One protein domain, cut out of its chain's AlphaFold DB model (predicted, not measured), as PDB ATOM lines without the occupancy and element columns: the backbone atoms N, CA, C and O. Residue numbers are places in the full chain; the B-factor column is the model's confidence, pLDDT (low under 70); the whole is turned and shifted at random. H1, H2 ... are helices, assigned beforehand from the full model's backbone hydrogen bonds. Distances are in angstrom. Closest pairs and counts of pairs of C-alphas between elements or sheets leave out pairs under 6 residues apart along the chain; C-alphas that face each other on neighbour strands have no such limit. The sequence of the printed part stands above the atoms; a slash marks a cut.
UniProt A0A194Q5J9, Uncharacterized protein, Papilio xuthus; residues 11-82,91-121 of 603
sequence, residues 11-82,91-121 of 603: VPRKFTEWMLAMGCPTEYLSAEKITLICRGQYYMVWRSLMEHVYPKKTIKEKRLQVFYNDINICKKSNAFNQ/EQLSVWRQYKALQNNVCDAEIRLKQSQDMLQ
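This is residues 11 to 82 and 91 to 121 of the 603 residues of an uncharacterized protein of Papilio xuthus (UniProt A0A194Q5J9). The longest helix, H5, and the long helix H4 make a wide L, close to each other near the start of H5 and the later part of H4, and residues 94 to 121 of H5 stick out as a free arm. At the other end of H4 sits a small, loose head of three short helices, H1, H2 and H3. You have 103 printed residues with five named helices, H1 to H5 in chain order, and no named strand; the class is all helix. The whole is extended, with a radius of gyration of the C-alphas of 24.9 A, and flat, spanning 75 by 45 by 15 A.

Find C-alpha 91 at (243.622, 306.144, 275.769); from there H5, residues 91 to 121, runs 44.6 A to C-alpha 121 at (218.271, 325.628, 244.650). H4, residues 56 to 76, covers 30.2 A. Look next at H3, residues 41 to 52, 17.9 A; H2, residues 31 to 37, 9.8 A; and H1, residues 11 to 22, 16.3 A, from C-alpha 11 at (281.366, 304.428, 258.364).

H5 is close to H4 but not clearly touching, about perpendicular at 85 degrees; their closest C-alphas, Ile 71 and Leu 93, are 7.7 A apart. H4 is likewise close to H1, with C-alphas 56 and 22 closest at 6.7 A. H1 touches H2 with residues 12 to 16 alone, closest at the C-alphas of Pro 12 and Thr 35, 5.3 A. H1 and H3 are near each other, with 8 pairs of C-alphas within 10 A. Every O i to N i+4 pair is within hydrogen-bond range in H1, H2 and H4, against 7 of 8 in H3 and 26 of 27 in H5.

The farthest C-alphas, Gly 40 and Met 119, are 77.2 A apart. Residues 83 to 90 are not printed; C-alphas 82 and 91 are 17.1 A apart across that cut. Of the links printed whole, none is long. In this model 38 printed residues have pLDDT under 70, among them 31 to 53.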
ATOM      1  N   VAL A  11     282.108 304.174 257.124       67.56
ATOM      2  CA  VAL A  11     281.366 304.428 258.364       67.56
ATOM      3  C   VAL A  11     280.844 305.873 258.463       67.56
ATOM      4  O   VAL A  11     279.658 306.029 258.766       67.56
ATOM      5  N   PRO A  12     281.621 306.933 258.144       72.00
ATOM      6  CA  PRO A  12     281.127 308.314 258.143       72.00
ATOM      7  C   PRO A  12     279.925 308.512 257.206       72.00
ATOM      8  O   PRO A  12     278.939 309.161 257.566       72.00
ATOM      9  N   ARG A  13     279.965 307.888 256.021       73.50
ATOM     10  CA  ARG A  13     278.862 307.894 255.049       73.50
ATOM     11  C   ARG A  13     277.622 307.210 255.631       73.50
ATOM     12  O   ARG A  13     276.550 307.813 255.652       73.50
ATOM     13  N   LYS A  14     277.769 306.000 256.178       71.38
ATOM     14  CA  LYS A  14     276.652 305.237 256.765       71.38
ATOM     15  C   LYS A  14     276.061 305.883 258.022       71.38
ATOM     16  O   LYS A  14     274.849 305.808 258.220       71.38
ATOM     17  N   PHE A  15     276.859 306.583 258.828       72.06
ATOM     18  CA  PHE A  15     276.332 307.385 259.933       72.06
ATOM     19  C   PHE A  15     275.513 308.581 259.432       72.06
ATOM     20  O   PHE A  15     274.415 308.817 259.935       72.06
ATOM     21  N   THR A  16     275.993 309.283 258.402       73.88
ATOM     22  CA  THR A  16     275.262 310.402 257.783       73.88
ATOM     23  C   THR A  16     273.908 309.941 257.227       73.88
ATOM     24  O   THR A  16     272.880 310.546 257.528       73.88
ATOM     25  N   GLU A  17     273.879 308.817 256.496       74.38
ATOM     26  CA  GLU A  17     272.642 308.190 256.000       74.38
ATOM     27  C   GLU A  17     271.640 307.885 257.135       74.38
ATOM     28  O   GLU A  17     270.443 308.149 256.999       74.38
ATOM     29  N   TRP A  18     272.112 307.371 258.278       72.19
ATOM     30  CA  TRP A  18     271.255 307.077 259.432       72.19
ATOM     31  C   TRP A  18     270.747 308.337 260.145       72.19
ATOM     32  O   TRP A  18     269.570 308.394 260.500       72.19
ATOM     33  N   MET A  19     271.586 309.365 260.319       71.31
ATOM     34  CA  MET A  19     271.178 310.648 260.915       71.31
ATOM     35  C   MET A  19     270.032 311.281 260.114       71.31
ATOM     36  O   MET A  19     269.027 311.710 260.689       71.31
ATOM     37  N   LEU A  20     270.134 311.250 258.781       74.81
ATOM     38  CA  LEU A  20     269.076 311.679 257.864       74.81
ATOM     39  C   LEU A  20     267.816 310.802 257.994       74.81
ATOM     40  O   LEU A  20     266.712 311.329 258.132       74.81
ATOM     41  N   ALA A  21     267.956 309.472 258.038       69.38
ATOM     42  CA  ALA A  21     266.826 308.548 258.208       69.38
ATOM     43  C   ALA A  21     266.100 308.700 259.565       69.38
ATOM     44  O   ALA A  21     264.887 308.472 259.667       69.38
ATOM     45  N   MET A  22     266.819 309.119 260.610       67.88
ATOM     46  CA  MET A  22     266.250 309.486 261.908       67.88
ATOM     47  C   MET A  22     265.559 310.856 261.879       67.88
ATOM     48  O   MET A  22     264.589 311.047 262.617       67.88
ATOM     49  N   GLY A  23     265.950 311.752 260.968       65.56
ATOM     50  CA  GLY A  23     265.316 313.052 260.716       65.56
ATOM     51  C   GLY A  23     266.149 314.269 261.131       65.56
ATOM     52  O   GLY A  23     265.570 315.314 261.410       65.56
ATOM     53  N   CYS A  24     267.475 314.142 261.216       70.44
ATOM     54  CA  CYS A  24     268.375 315.275 261.443       70.44
ATOM     55  C   CYS A  24     268.468 316.157 260.174       70.44
ATOM     56  O   CYS A  24     268.588 315.592 259.083       70.44
ATOM     57  N   PRO A  25     268.428 317.504 260.267       72.44
ATOM     58  CA  PRO A  25     268.582 318.373 259.100       72.44
ATOM     59  C   PRO A  25     269.996 318.301 258.504       72.44
ATOM     60  O   PRO A  25     270.988 318.230 259.231       72.44
ATOM     61  N   THR A  26     270.088 318.384 257.176       70.56
ATOM     62  CA  THR A  26     271.345 318.339 256.401       70.56
ATOM     63  C   THR A  26     272.361 319.405 256.817       70.56
ATOM     64  O   THR A  26     273.557 319.134 256.820       70.56
ATOM     65  N   GLU A  27     271.893 320.587 257.219       72.62
ATOM     66  CA  GLU A  27     272.702 321.741 257.644       72.62
ATOM     67  C   GLU A  27     273.677 321.429 258.795       72.62
ATOM     68  O   GLU A  27     274.759 322.011 258.873       72.62
ATOM     69  N   TYR A  28     273.333 320.478 259.668       64.06
ATOM     70  CA  TYR A  28     274.159 320.090 260.818       64.06
ATOM     71  C   TYR A  28     275.142 318.947 260.500       64.06
ATOM     72  O   TYR A  28     275.985 318.605 261.332       64.06
ATOM     73  N   LEU A  29     275.072 318.360 259.300       69.38
ATOM     74  CA  LEU A  29     275.780 317.134 258.918       69.38
ATOM     75  C   LEU A  29     277.013 317.412 258.039       69.38
ATOM     76  O   LEU A  29     277.130 316.939 256.911       69.38
ATOM     77  N   SER A  30     277.970 318.168 258.584       73.62
ATOM     78  CA  SER A  30     279.283 318.388 257.956       73.62
ATOM     79  C   SER A  30     280.108 317.093 257.905       73.62
ATOM     80  O   SER A  30     280.420 316.503 258.942       73.62
ATOM     81  N   ALA A  31     280.523 316.686 256.701       66.69
ATOM     82  CA  ALA A  31     281.314 315.474 256.470       66.69
ATOM     83  C   ALA A  31     282.655 315.460 257.235       66.69
ATOM     84  O   ALA A  31     283.077 314.415 257.728       66.69
ATOM     85  N   GLU A  32     283.300 316.615 257.409       68.31
ATOM     86  CA  GLU A  32     284.558 316.751 258.161       68.31
ATOM     87  C   GLU A  32     284.347 316.513 259.665       68.31
ATOM     88  O   GLU A  32     285.097 315.779 260.309       68.31
ATOM     89  N   LYS A  33     283.265 317.059 260.232       69.88
ATOM     90  CA  LYS A  33     282.907 316.822 261.640       69.88
ATOM     91  C   LYS A  33     282.499 315.365 261.874       69.88
ATOM     92  O   LYS A  33     282.869 314.778 262.887       69.88
ATOM     93  N   ILE A  34     281.788 314.758 260.924       69.81
ATOM     94  CA  ILE A  34     281.350 313.358 261.005       69.81
ATOM     95  C   ILE A  34     282.536 312.388 260.873       69.81
ATOM     96  O   ILE A  34     282.637 311.447 261.656       69.81
ATOM     97  N   THR A  35     283.475 312.631 259.955       69.69
ATOM     98  CA  THR A  35     284.705 311.819 259.819       69.69
ATOM     99  C   THR A  35     285.617 311.903 261.048       69.69
ATOM    100  O   THR A  35     286.265 310.911 261.381       69.69
ATOM    101  N   LEU A  36     285.629 313.031 261.771       69.06
ATOM    102  CA  LEU A  36     286.277 313.149 263.086       69.06
ATOM    103  C   LEU A  36     285.564 312.325 264.173       69.06
ATOM    104  O   LEU A  36     286.223 311.587 264.903       69.06
ATOM    105  N   ILE A  37     284.232 312.403 264.263       65.94
ATOM    106  CA  ILE A  37     283.429 311.663 265.260       65.94
ATOM    107  C   ILE A  37     283.479 310.142 265.023       65.94
ATOM    108  O   ILE A  37     283.457 309.364 265.973       65.94
ATOM    109  N   CYS A  38     283.590 309.690 263.772       65.38
ATOM    110  CA  CYS A  38     283.661 308.269 263.420       65.38
ATOM    111  C   CYS A  38     285.052 307.623 263.605       65.38
ATOM    112  O   CYS A  38     285.249 306.497 263.154       65.38
ATOM    113  N   ARG A  39     286.016 308.289 264.259       66.38
ATOM    114  CA  ARG A  39     287.367 307.754 264.527       66.38
ATOM    115  C   ARG A  39     287.574 307.389 266.004       66.38
ATOM    116  O   ARG A  39     286.970 307.958 266.910       66.38
ATOM    117  N   GLY A  40     288.482 306.443 266.255       68.56
ATOM    118  CA  GLY A  40     288.916 306.070 267.608       68.56
ATOM    119  C   GLY A  40     287.813 305.436 268.467       68.56
ATOM    120  O   GLY A  40     287.000 304.657 267.981       68.56
ATOM    121  N   GLN A  41     287.787 305.752 269.765       59.59
ATOM    122  CA  GLN A  41     286.860 305.135 270.730       59.59
ATOM    123  C   GLN A  41     285.377 305.388 270.401       59.59
ATOM    124  O   GLN A  41     284.539 304.513 270.622       59.59
ATOM    125  N   TYR A  42     285.051 306.542 269.812       62.06
ATOM    126  CA  TYR A  42     283.681 306.899 269.437       62.06
ATOM    127  C   TYR A  42     283.095 305.977 268.357       62.06
ATOM    128  O   TYR A  42     281.894 305.708 268.388       62.06
ATOM    129  N   TYR A  43     283.928 305.393 267.485       66.88
ATOM    130  CA  TYR A  43     283.501 304.353 266.538       66.88
ATOM    131  C   TYR A  43     282.923 303.118 267.244       66.88
ATOM    132  O   TYR A  43     281.886 302.598 266.832       66.88
ATOM    133  N   MET A  44     283.560 302.661 268.327       65.44
ATOM    134  CA  MET A  44     283.123 301.470 269.067       65.44
ATOM    135  C   MET A  44     281.787 301.707 269.776       65.44
ATOM    136  O   MET A  44     280.894 300.861 269.708       65.44
ATOM    137  N   VAL A  45     281.621 302.882 270.394       66.50
ATOM    138  CA  VAL A  45     280.352 303.298 271.014       66.50
ATOM    139  C   VAL A  45     279.250 303.395 269.957       66.50
ATOM    140  O   VAL A  45     278.181 302.817 270.130       66.50
ATOM    141  N   TRP A  46     279.527 304.064 268.834       66.75
ATOM    142  CA  TRP A  46     278.598 304.210 267.713       66.75
ATOM    143  C   TRP A  46     278.133 302.860 267.160       66.75
ATOM    144  O   TRP A  46     276.935 302.634 266.993       66.75
ATOM    145  N   ARG A  47     279.077 301.942 266.927       64.81
ATOM    146  CA  ARG A  47     278.809 300.598 266.410       64.81
ATOM    147  C   ARG A  47     277.908 299.799 267.352       64.81
ATOM    148  O   ARG A  47     276.901 299.258 266.905       64.81
ATOM    149  N   SER A  48     278.222 299.797 268.647       68.12
ATOM    150  CA  SER A  48     277.405 299.131 269.668       68.12
ATOM    151  C   SER A  48     275.980 299.700 269.725       68.12
ATOM    152  O   SER A  48     275.010 298.948 269.820       68.12
ATOM    153  N   LEU A  49     275.826 301.020 269.584       65.19
ATOM    154  CA  LEU A  49     274.521 301.689 269.568       65.19
ATOM    155  C   LEU A  49     273.710 301.325 268.304       65.19
ATOM    156  O   LEU A  49     272.510 301.057 268.390       65.19
ATOM    157  N   MET A  50     274.368 301.225 267.143       62.00
ATOM    158  CA  MET A  50     273.753 300.795 265.875       62.00
ATOM    159  C   MET A  50     273.302 299.334 265.871       62.00
ATOM    160  O   MET A  50     272.270 299.023 265.282       62.00
ATOM    161  N   GLU A  51     274.029 298.444 266.547       66.31
ATOM    162  CA  GLU A  51     273.668 297.022 266.662       66.31
ATOM    163  C   GLU A  51     272.331 296.809 267.417       66.31
ATOM    164  O   GLU A  51     271.701 295.764 267.259       66.31
ATOM    165  N   HIS A  52     271.845 297.816 268.162       63.97
ATOM    166  CA  HIS A  52     270.638 297.729 269.000       63.97
ATOM    167  C   HIS A  52     269.455 298.624 268.559       63.97
ATOM    168  O   HIS A  52     268.326 298.402 269.006       63.97
ATOM    169  N   VAL A  53     269.652 299.622 267.683       67.62
ATOM    170  CA  VAL A  53     268.580 300.553 267.268       67.62
ATOM    171  C   VAL A  53     267.902 300.115 265.964       67.62
ATOM    172  O   VAL A  53     268.436 300.269 264.868       67.62
ATOM    173  N   TYR A  54     266.661 299.631 266.071       70.00
ATOM    174  CA  TYR A  54     265.834 299.290 264.907       70.00
ATOM    175  C   TYR A  54     265.483 300.513 264.030       70.00
ATOM    176  O   TYR A  54     265.246 301.602 264.558       70.00
ATOM    177  N   PRO A  55     265.321 300.340 262.701       71.19
ATOM    178  CA  PRO A  55     264.894 301.414 261.808       71.19
ATOM    179  C   PRO A  55     263.547 302.047 262.189       71.19
ATOM    180  O   PRO A  55     262.590 301.370 262.576       71.19
ATOM    181  N   LYS A  56     263.431 303.361 261.964       69.25
ATOM    182  CA  LYS A  56     262.244 304.185 262.265       69.25
ATOM    183  C   LYS A  56     260.936 303.649 261.649       69.25
ATOM    184  O   LYS A  56     259.878 303.809 262.257       69.25
ATOM    185  N   LYS A  57     260.997 302.983 260.483       69.69
ATOM    186  CA  LYS A  57     259.849 302.279 259.864       69.69
ATOM    187  C   LYS A  57     259.421 301.059 260.687       69.69
ATOM    188  O   LYS A  57     258.289 301.019 261.151       69.69
ATOM    189  N   THR A  58     260.355 300.163 261.000       74.19
ATOM    190  CA  THR A  58     260.130 298.969 261.832       74.19
ATOM    191  C   THR A  58     259.611 299.311 263.232       74.19
ATOM    192  O   THR A  58     258.786 298.586 263.783       74.19
ATOM    193  N   ILE A  59     260.032 300.441 263.813       73.81
ATOM    194  CA  ILE A  59     259.477 300.939 265.083       73.81
ATOM    195  C   ILE A  59     258.018 301.409 264.915       73.81
ATOM    196  O   ILE A  59     257.187 301.105 265.773       73.81
ATOM    197  N   LYS A  60     257.674 302.109 263.822       74.12
ATOM    198  CA  LYS A  60     256.276 302.472 263.514       74.12
ATOM    199  C   LYS A  60     255.403 301.234 263.286       74.12
ATOM    200  O   LYS A  60     254.312 301.169 263.840       74.12
ATOM    201  N   GLU A  61     255.891 300.255 262.530       78.12
ATOM    202  CA  GLU A  61     255.200 298.989 262.252       78.12
ATOM    203  C   GLU A  61     254.940 298.200 263.540       78.12
ATOM    204  O   GLU A  61     253.796 297.839 263.806       78.12
ATOM    205  N   LYS A  62     255.950 298.037 264.409       79.00
ATOM    206  CA  LYS A  62     255.781 297.404 265.731       79.00
ATOM    207  C   LYS A  62     254.756 298.143 266.605       79.00
ATOM    208  O   LYS A  62     253.922 297.495 267.229       79.00
ATOM    209  N   ARG A  63     254.754 299.486 266.623       75.75
ATOM    210  CA  ARG A  63     253.738 300.282 267.349       75.75
ATOM    211  C   ARG A  63     252.326 300.096 266.780       75.75
ATOM    212  O   ARG A  63     251.380 299.951 267.546       75.75
ATOM    213  N   LEU A  64     252.187 300.061 265.454       80.12
ATOM    214  CA  LEU A  64     250.911 299.804 264.780       80.12
ATOM    215  C   LEU A  64     250.402 298.378 265.064       80.12
ATOM    216  O   LEU A  64     249.212 298.174 265.280       80.12
ATOM    217  N   GLN A  65     251.309 297.400 265.119       81.44
ATOM    218  CA  GLN A  65     251.000 296.009 265.445       81.44
ATOM    219  C   GLN A  65     250.564 295.838 266.910       81.44
ATOM    220  O   GLN A  65     249.618 295.097 267.164       81.44
ATOM    221  N   VAL A  66     251.179 296.561 267.856       81.62
ATOM    222  CA  VAL A  66     250.695 296.647 269.248       81.62
ATOM    223  C   VAL A  66     249.275 297.218 269.283       81.62
ATOM    224  O   VAL A  66     248.383 296.550 269.790       81.62
ATOM    225  N   PHE A  67     249.016 298.350 268.623       76.25
ATOM    226  CA  PHE A  67     247.674 298.945 268.558       76.25
ATOM    227  C   PHE A  67     246.615 297.998 267.951       76.25
ATOM    228  O   PHE A  67     245.497 297.902 268.459       76.25
ATOM    229  N   TYR A  68     246.955 297.234 266.905       79.25
ATOM    230  CA  TYR A  68     246.066 296.193 266.372       79.25
ATOM    231  C   TYR A  68     245.860 295.018 267.339       79.25
ATOM    232  O   TYR A  68     244.754 294.474 267.408       79.25
ATOM    233  N   ASN A  69     246.883 294.632 268.106       79.38
ATOM    234  CA  ASN A  69     246.748 293.625 269.155       79.38
ATOM    235  C   ASN A  69     245.840 294.128 270.286       79.38
ATOM    236  O   ASN A  69     244.935 293.395 270.677       79.38
ATOM    237  N   ASP A  70     245.982 295.380 270.723       72.94
ATOM    238  CA  ASP A  70     245.133 296.005 271.746       72.94
ATOM    239  C   ASP A  70     243.663 296.062 271.300       72.94
ATOM    240  O   ASP A  70     242.765 295.680 272.055       72.94
ATOM    241  N   ILE A  71     243.404 296.438 270.038       71.12
ATOM    242  CA  ILE A  71     242.070 296.354 269.417       71.12
ATOM    243  C   ILE A  71     241.528 294.924 269.487       71.12
ATOM    244  O   ILE A  71     240.369 294.719 269.852       71.12
ATOM    245  N   ASN A  72     242.338 293.929 269.127       77.12
ATOM    246  CA  ASN A  72     241.910 292.532 269.093       77.12
ATOM    247  C   ASN A  72     241.701 291.943 270.497       77.12
ATOM    248  O   ASN A  72     240.782 291.144 270.675       77.12
ATOM    249  N   ILE A  73     242.478 292.365 271.496       76.06
ATOM    250  CA  ILE A  73     242.284 292.022 272.910       76.06
ATOM    251  C   ILE A  73     240.970 292.631 273.410       76.06
ATOM    252  O   ILE A  73     240.125 291.895 273.915       76.06
ATOM    253  N   CYS A  74     240.737 293.928 273.179       65.50
ATOM    254  CA  CYS A  74     239.502 294.614 273.582       65.50
ATOM    255  C   CYS A  74     238.246 294.064 272.873       65.50
ATOM    256  O   CYS A  74     237.164 294.037 273.460       65.50
ATOM    257  N   LYS A  75     238.376 293.592 271.621       70.00
ATOM    258  CA  LYS A  75     237.305 292.883 270.898       70.00
ATOM    259  C   LYS A  75     237.022 291.519 271.527       70.00
ATOM    260  O   LYS A  75     235.871 291.223 271.826       70.00
ATOM    261  N   LYS A  76     238.057 290.699 271.752       74.62
ATOM    262  CA  LYS A  76     237.921 289.350 272.333       74.62
ATOM    263  C   LYS A  76     237.382 289.365 273.767       74.62
ATOM    264  O   LYS A  76     236.683 288.434 274.146       74.62
ATOM    265  N   SER A  77     237.673 290.407 274.546       65.75
ATOM    266  CA  SER A  77     237.179 290.570 275.921       65.75
ATOM    267  C   SER A  77     235.797 291.229 276.031       65.75
ATOM    268  O   SER A  77     235.312 291.415 277.143       65.75
ATOM    269  N   ASN A  78     235.156 291.604 274.913       60.69
ATOM    270  CA  ASN A  78     233.888 292.353 274.885       60.69
ATOM    271  C   ASN A  78     233.901 293.692 275.668       60.69
ATOM    272  O   ASN A  78     232.846 294.278 275.928       60.69
ATOM    273  N   ALA A  79     235.088 294.240 275.959       59.19
ATOM    274  CA  ALA A  79     235.284 295.497 276.696       59.19
ATOM    275  C   ALA A  79     234.745 296.751 275.972       59.19
ATOM    276  O   ALA A  79     234.750 297.850 276.522       59.19
ATOM    277  N   PHE A  80     234.270 296.601 274.733       55.38
ATOM    278  CA  PHE A  80     233.549 297.642 274.003       55.38
ATOM    279  C   PHE A  80     232.051 297.721 274.345       55.38
ATOM    280  O   PHE A  80     231.474 298.792 274.169       55.38
ATOM    281  N   ASN A  81     231.443 296.635 274.847       59.19
ATOM    282  CA  ASN A  81     229.989 296.515 275.038       59.19
ATOM    283  C   ASN A  81     229.551 296.426 276.512       59.19
ATOM    284  O   ASN A  81     228.382 296.652 276.809       59.19
ATOM    285  N   GLN A  82     230.453 296.089 277.440       57.84
ATOM    286  CA  GLN A  82     230.147 296.007 278.873       57.84
ATOM    287  C   GLN A  82     230.768 297.179 279.639       57.84
ATOM    288  O   GLN A  82     231.969 297.413 279.537       57.84
ATOM    289  N   GLU A  91     244.036 304.771 276.104       71.38
ATOM    290  CA  GLU A  91     243.622 306.144 275.769       71.38
ATOM    291  C   GLU A  91     243.530 306.380 274.250       71.38
ATOM    292  O   GLU A  91     242.609 307.012 273.739       71.38
ATOM    293  N   GLN A  92     244.417 305.752 273.482       72.69
ATOM    294  CA  GLN A  92     244.428 305.823 272.022       72.69
ATOM    295  C   GLN A  92     243.140 305.231 271.404       72.69
ATOM    296  O   GLN A  92     242.722 305.644 270.321       72.69
ATOM    297  N   LEU A  93     242.468 304.302 272.101       71.00
ATOM    298  CA  LEU A  93     241.197 303.682 271.703       71.00
ATOM    299  C   LEU A  93     239.949 304.400 272.251       71.00
ATOM    300  O   LEU A  93     238.838 304.108 271.790       71.00
ATOM    301  N   SER A  94     240.086 305.340 273.192       73.94
ATOM    302  CA  SER A  94     239.013 306.295 273.508       73.94
ATOM    303  C   SER A  94     239.025 307.449 272.501       73.94
ATOM    304  O   SER A  94     237.993 307.714 271.882       73.94
ATOM    305  N   VAL A  95     240.200 308.029 272.221       77.19
ATOM    306  CA  VAL A  95     240.387 309.089 271.212       77.19
ATOM    307  C   VAL A  95     239.957 308.620 269.817       77.19
ATOM    308  O   VAL A  95     239.200 309.316 269.142       77.19
ATOM    309  N   TRP A  96     240.335 307.406 269.393       79.06
ATOM    310  CA  TRP A  96     239.883 306.853 268.105       79.06
ATOM    311  C   TRP A  96     238.355 306.690 268.017       79.06
ATOM    312  O   TRP A  96     237.766 306.929 266.960       79.06
ATOM    313  N   ARG A  97     237.682 306.331 269.124       76.94
ATOM    314  CA  ARG A  97     236.211 306.252 269.168       76.94
ATOM    315  C   ARG A  97     235.559 307.631 269.077       76.94
ATOM    316  O   ARG A  97     234.598 307.774 268.326       76.94
ATOM    317  N   GLN A  98     236.090 308.630 269.783       80.75
ATOM    318  CA  GLN A  98     235.619 310.018 269.692       80.75
ATOM    319  C   GLN A  98     235.779 310.566 268.268       80.75
ATOM    320  O   GLN A  98     234.816 311.079 267.704       80.75
ATOM    321  N   TYR A  99     236.949 310.363 267.651       81.06
ATOM    322  CA  TYR A  99     237.209 310.739 266.259       81.06
ATOM    323  C   TYR A  99     236.209 310.092 265.290       81.06
ATOM    324  O   TYR A  99     235.618 310.784 264.464       81.06
ATOM    325  N   LYS A 100     235.958 308.779 265.411       82.00
ATOM    326  CA  LYS A 100     235.024 308.084 264.513       82.00
ATOM    327  C   LYS A 100     233.565 308.520 264.718       82.00
ATOM    328  O   LYS A 100     232.825 308.632 263.745       82.00
ATOM    329  N   ALA A 101     233.149 308.790 265.956       83.62
ATOM    330  CA  ALA A 101     231.818 309.336 266.233       83.62
ATOM    331  C   ALA A 101     231.651 310.746 265.637       83.62
ATOM    332  O   ALA A 101     230.638 311.029 265.002       83.62
ATOM    333  N   LEU A 102     232.674 311.599 265.767       88.94
ATOM    334  CA  LEU A 102     232.700 312.923 265.147       88.94
ATOM    335  C   LEU A 102     232.641 312.830 263.613       88.94
ATOM    336  O   LEU A 102     231.864 313.549 262.997       88.94
ATOM    337  N   GLN A 103     233.395 311.908 263.005       90.38
ATOM    338  CA  GLN A 103     233.399 311.678 261.556       90.38
ATOM    339  C   GLN A 103     232.009 311.290 261.017       90.38
ATOM    340  O   GLN A 103     231.594 311.805 259.980       90.38
ATOM    341  N   ASN A 104     231.269 310.432 261.727       89.25
ATOM    342  CA  ASN A 104     229.886 310.107 261.367       89.25
ATOM    343  C   ASN A 104     228.972 311.342 261.473       89.25
ATOM    344  O   ASN A 104     228.255 311.651 260.526       89.25
ATOM    345  N   ASN A 105     229.051 312.090 262.581       90.75
ATOM    346  CA  ASN A 105     228.236 313.292 262.793       90.75
ATOM    347  C   ASN A 105     228.499 314.385 261.738       90.75
ATOM    348  O   ASN A 105     227.580 315.127 261.388       90.75
ATOM    349  N   VAL A 106     229.738 314.487 261.237       89.69
ATOM    350  CA  VAL A 106     230.109 315.376 260.123       89.69
ATOM    351  C   VAL A 106     229.460 314.909 258.820       89.69
ATOM    352  O   VAL A 106     228.799 315.715 258.178       89.69
ATOM    353  N   CYS A 107     229.529 313.618 258.480       90.94
ATOM    354  CA  CYS A 107     228.854 313.059 257.300       90.94
ATOM    355  C   CYS A 107     227.331 313.317 257.329       90.94
ATOM    356  O   CYS A 107     226.749 313.815 256.364       90.94
ATOM    357  N   ASP A 108     226.682 313.092 258.477       91.31
ATOM    358  CA  ASP A 108     225.252 313.374 258.657       91.31
ATOM    359  C   ASP A 108     224.930 314.879 258.585       91.31
ATOM    360  O   ASP A 108     223.800 315.264 258.273       91.31
ATOM    361  N   ALA A 109     225.883 315.763 258.898       86.88
ATOM    362  CA  ALA A 109     225.743 317.207 258.711       86.88
ATOM    363  C   ALA A 109     225.934 317.617 257.240       86.88
ATOM    364  O   ALA A 109     225.135 318.401 256.734       86.88
ATOM    365  N   GLU A 110     226.916 317.048 256.537       89.25
ATOM    366  CA  GLU A 110     227.170 317.262 255.104       89.25
ATOM    367  C   GLU A 110     225.969 316.839 254.244       89.25
ATOM    368  O   GLU A 110     225.545 317.589 253.362       89.25
ATOM    369  N   ILE A 111     225.354 315.688 254.540       91.56
ATOM    370  CA  ILE A 111     224.150 315.206 253.841       91.56
ATOM    371  C   ILE A 111     222.973 316.174 254.037       91.56
ATOM    372  O   ILE A 111     222.301 316.527 253.067       91.56
ATOM    373  N   ARG A 112     222.736 316.647 255.269       88.75
ATOM    374  CA  ARG A 112     221.665 317.619 255.563       88.75
ATOM    375  C   ARG A 112     221.938 318.989 254.942       88.75
ATOM    376  O   ARG A 112     221.012 319.599 254.413       88.75
ATOM    377  N   LEU A 113     223.191 319.448 254.958       87.25
ATOM    378  CA  LEU A 113     223.602 320.683 254.291       87.25
ATOM    379  C   LEU A 113     223.316 320.590 252.790       87.25
ATOM    380  O   LEU A 113     222.661 321.477 252.248       87.25
ATOM    381  N   LYS A 114     223.702 319.483 252.145       89.25
ATOM    382  CA  LYS A 114     223.435 319.255 250.722       89.25
ATOM    383  C   LYS A 114     221.938 319.224 250.408       89.25
ATOM    384  O   LYS A 114     221.506 319.940 249.518       89.25
ATOM    385  N   GLN A 115     221.127 318.511 251.192       90.25
ATOM    386  CA  GLN A 115     219.663 318.528 251.037       90.25
ATOM    387  C   GLN A 115     219.066 319.937 251.199       90.25
ATOM    388  O   GLN A 115     218.139 320.299 250.475       90.25
ATOM    389  N   SER A 116     219.597 320.750 252.120       84.50
ATOM    390  CA  SER A 116     219.171 322.145 252.279       84.50
ATOM    391  C   SER A 116     219.613 323.034 251.111       84.50
ATOM    392  O   SER A 116     218.863 323.920 250.716       84.50
ATOM    393  N   GLN A 117     220.775 322.757 250.511       85.56
ATOM    394  CA  GLN A 117     221.269 323.431 249.312       85.56
ATOM    395  C   GLN A 117     220.453 323.038 248.074       85.56
ATOM    396  O   GLN A 117     220.092 323.917 247.304       85.56
ATOM    397  N   ASP A 118     220.095 321.763 247.912       87.81
ATOM    398  CA  ASP A 118     219.233 321.283 246.825       87.81
ATOM    399  C   ASP A 118     217.811 321.871 246.952       87.81
ATOM    400  O   ASP A 118     217.207 322.275 245.959       87.81
ATOM    401  N   MET A 119     217.275 321.988 248.176       85.06
ATOM    402  CA  MET A 119     215.985 322.647 248.430       85.06
ATOM    403  C   MET A 119     216.057 324.166 248.225       85.06
ATOM    404  O   MET A 119     215.123 324.748 247.673       85.06
ATOM    405  N   LEU A 120     217.156 324.808 248.637       83.31
ATOM    406  CA  LEU A 120     217.400 326.217 248.350       83.31
ATOM    407  C   LEU A 120     217.537 326.430 246.847       83.31
ATOM    408  O   LEU A 120     216.913 327.354 246.353       83.31
ATOM    409  N   GLN A 121     218.235 325.562 246.108       82.56
ATOM    410  CA  GLN A 121     218.271 325.628 244.650       82.56
ATOM    411  C   GLN A 121     216.878 325.420 244.063       82.56
ATOM    412  O   GLN A 121     216.518 326.155 243.172       82.56
TER     413      GLN A 121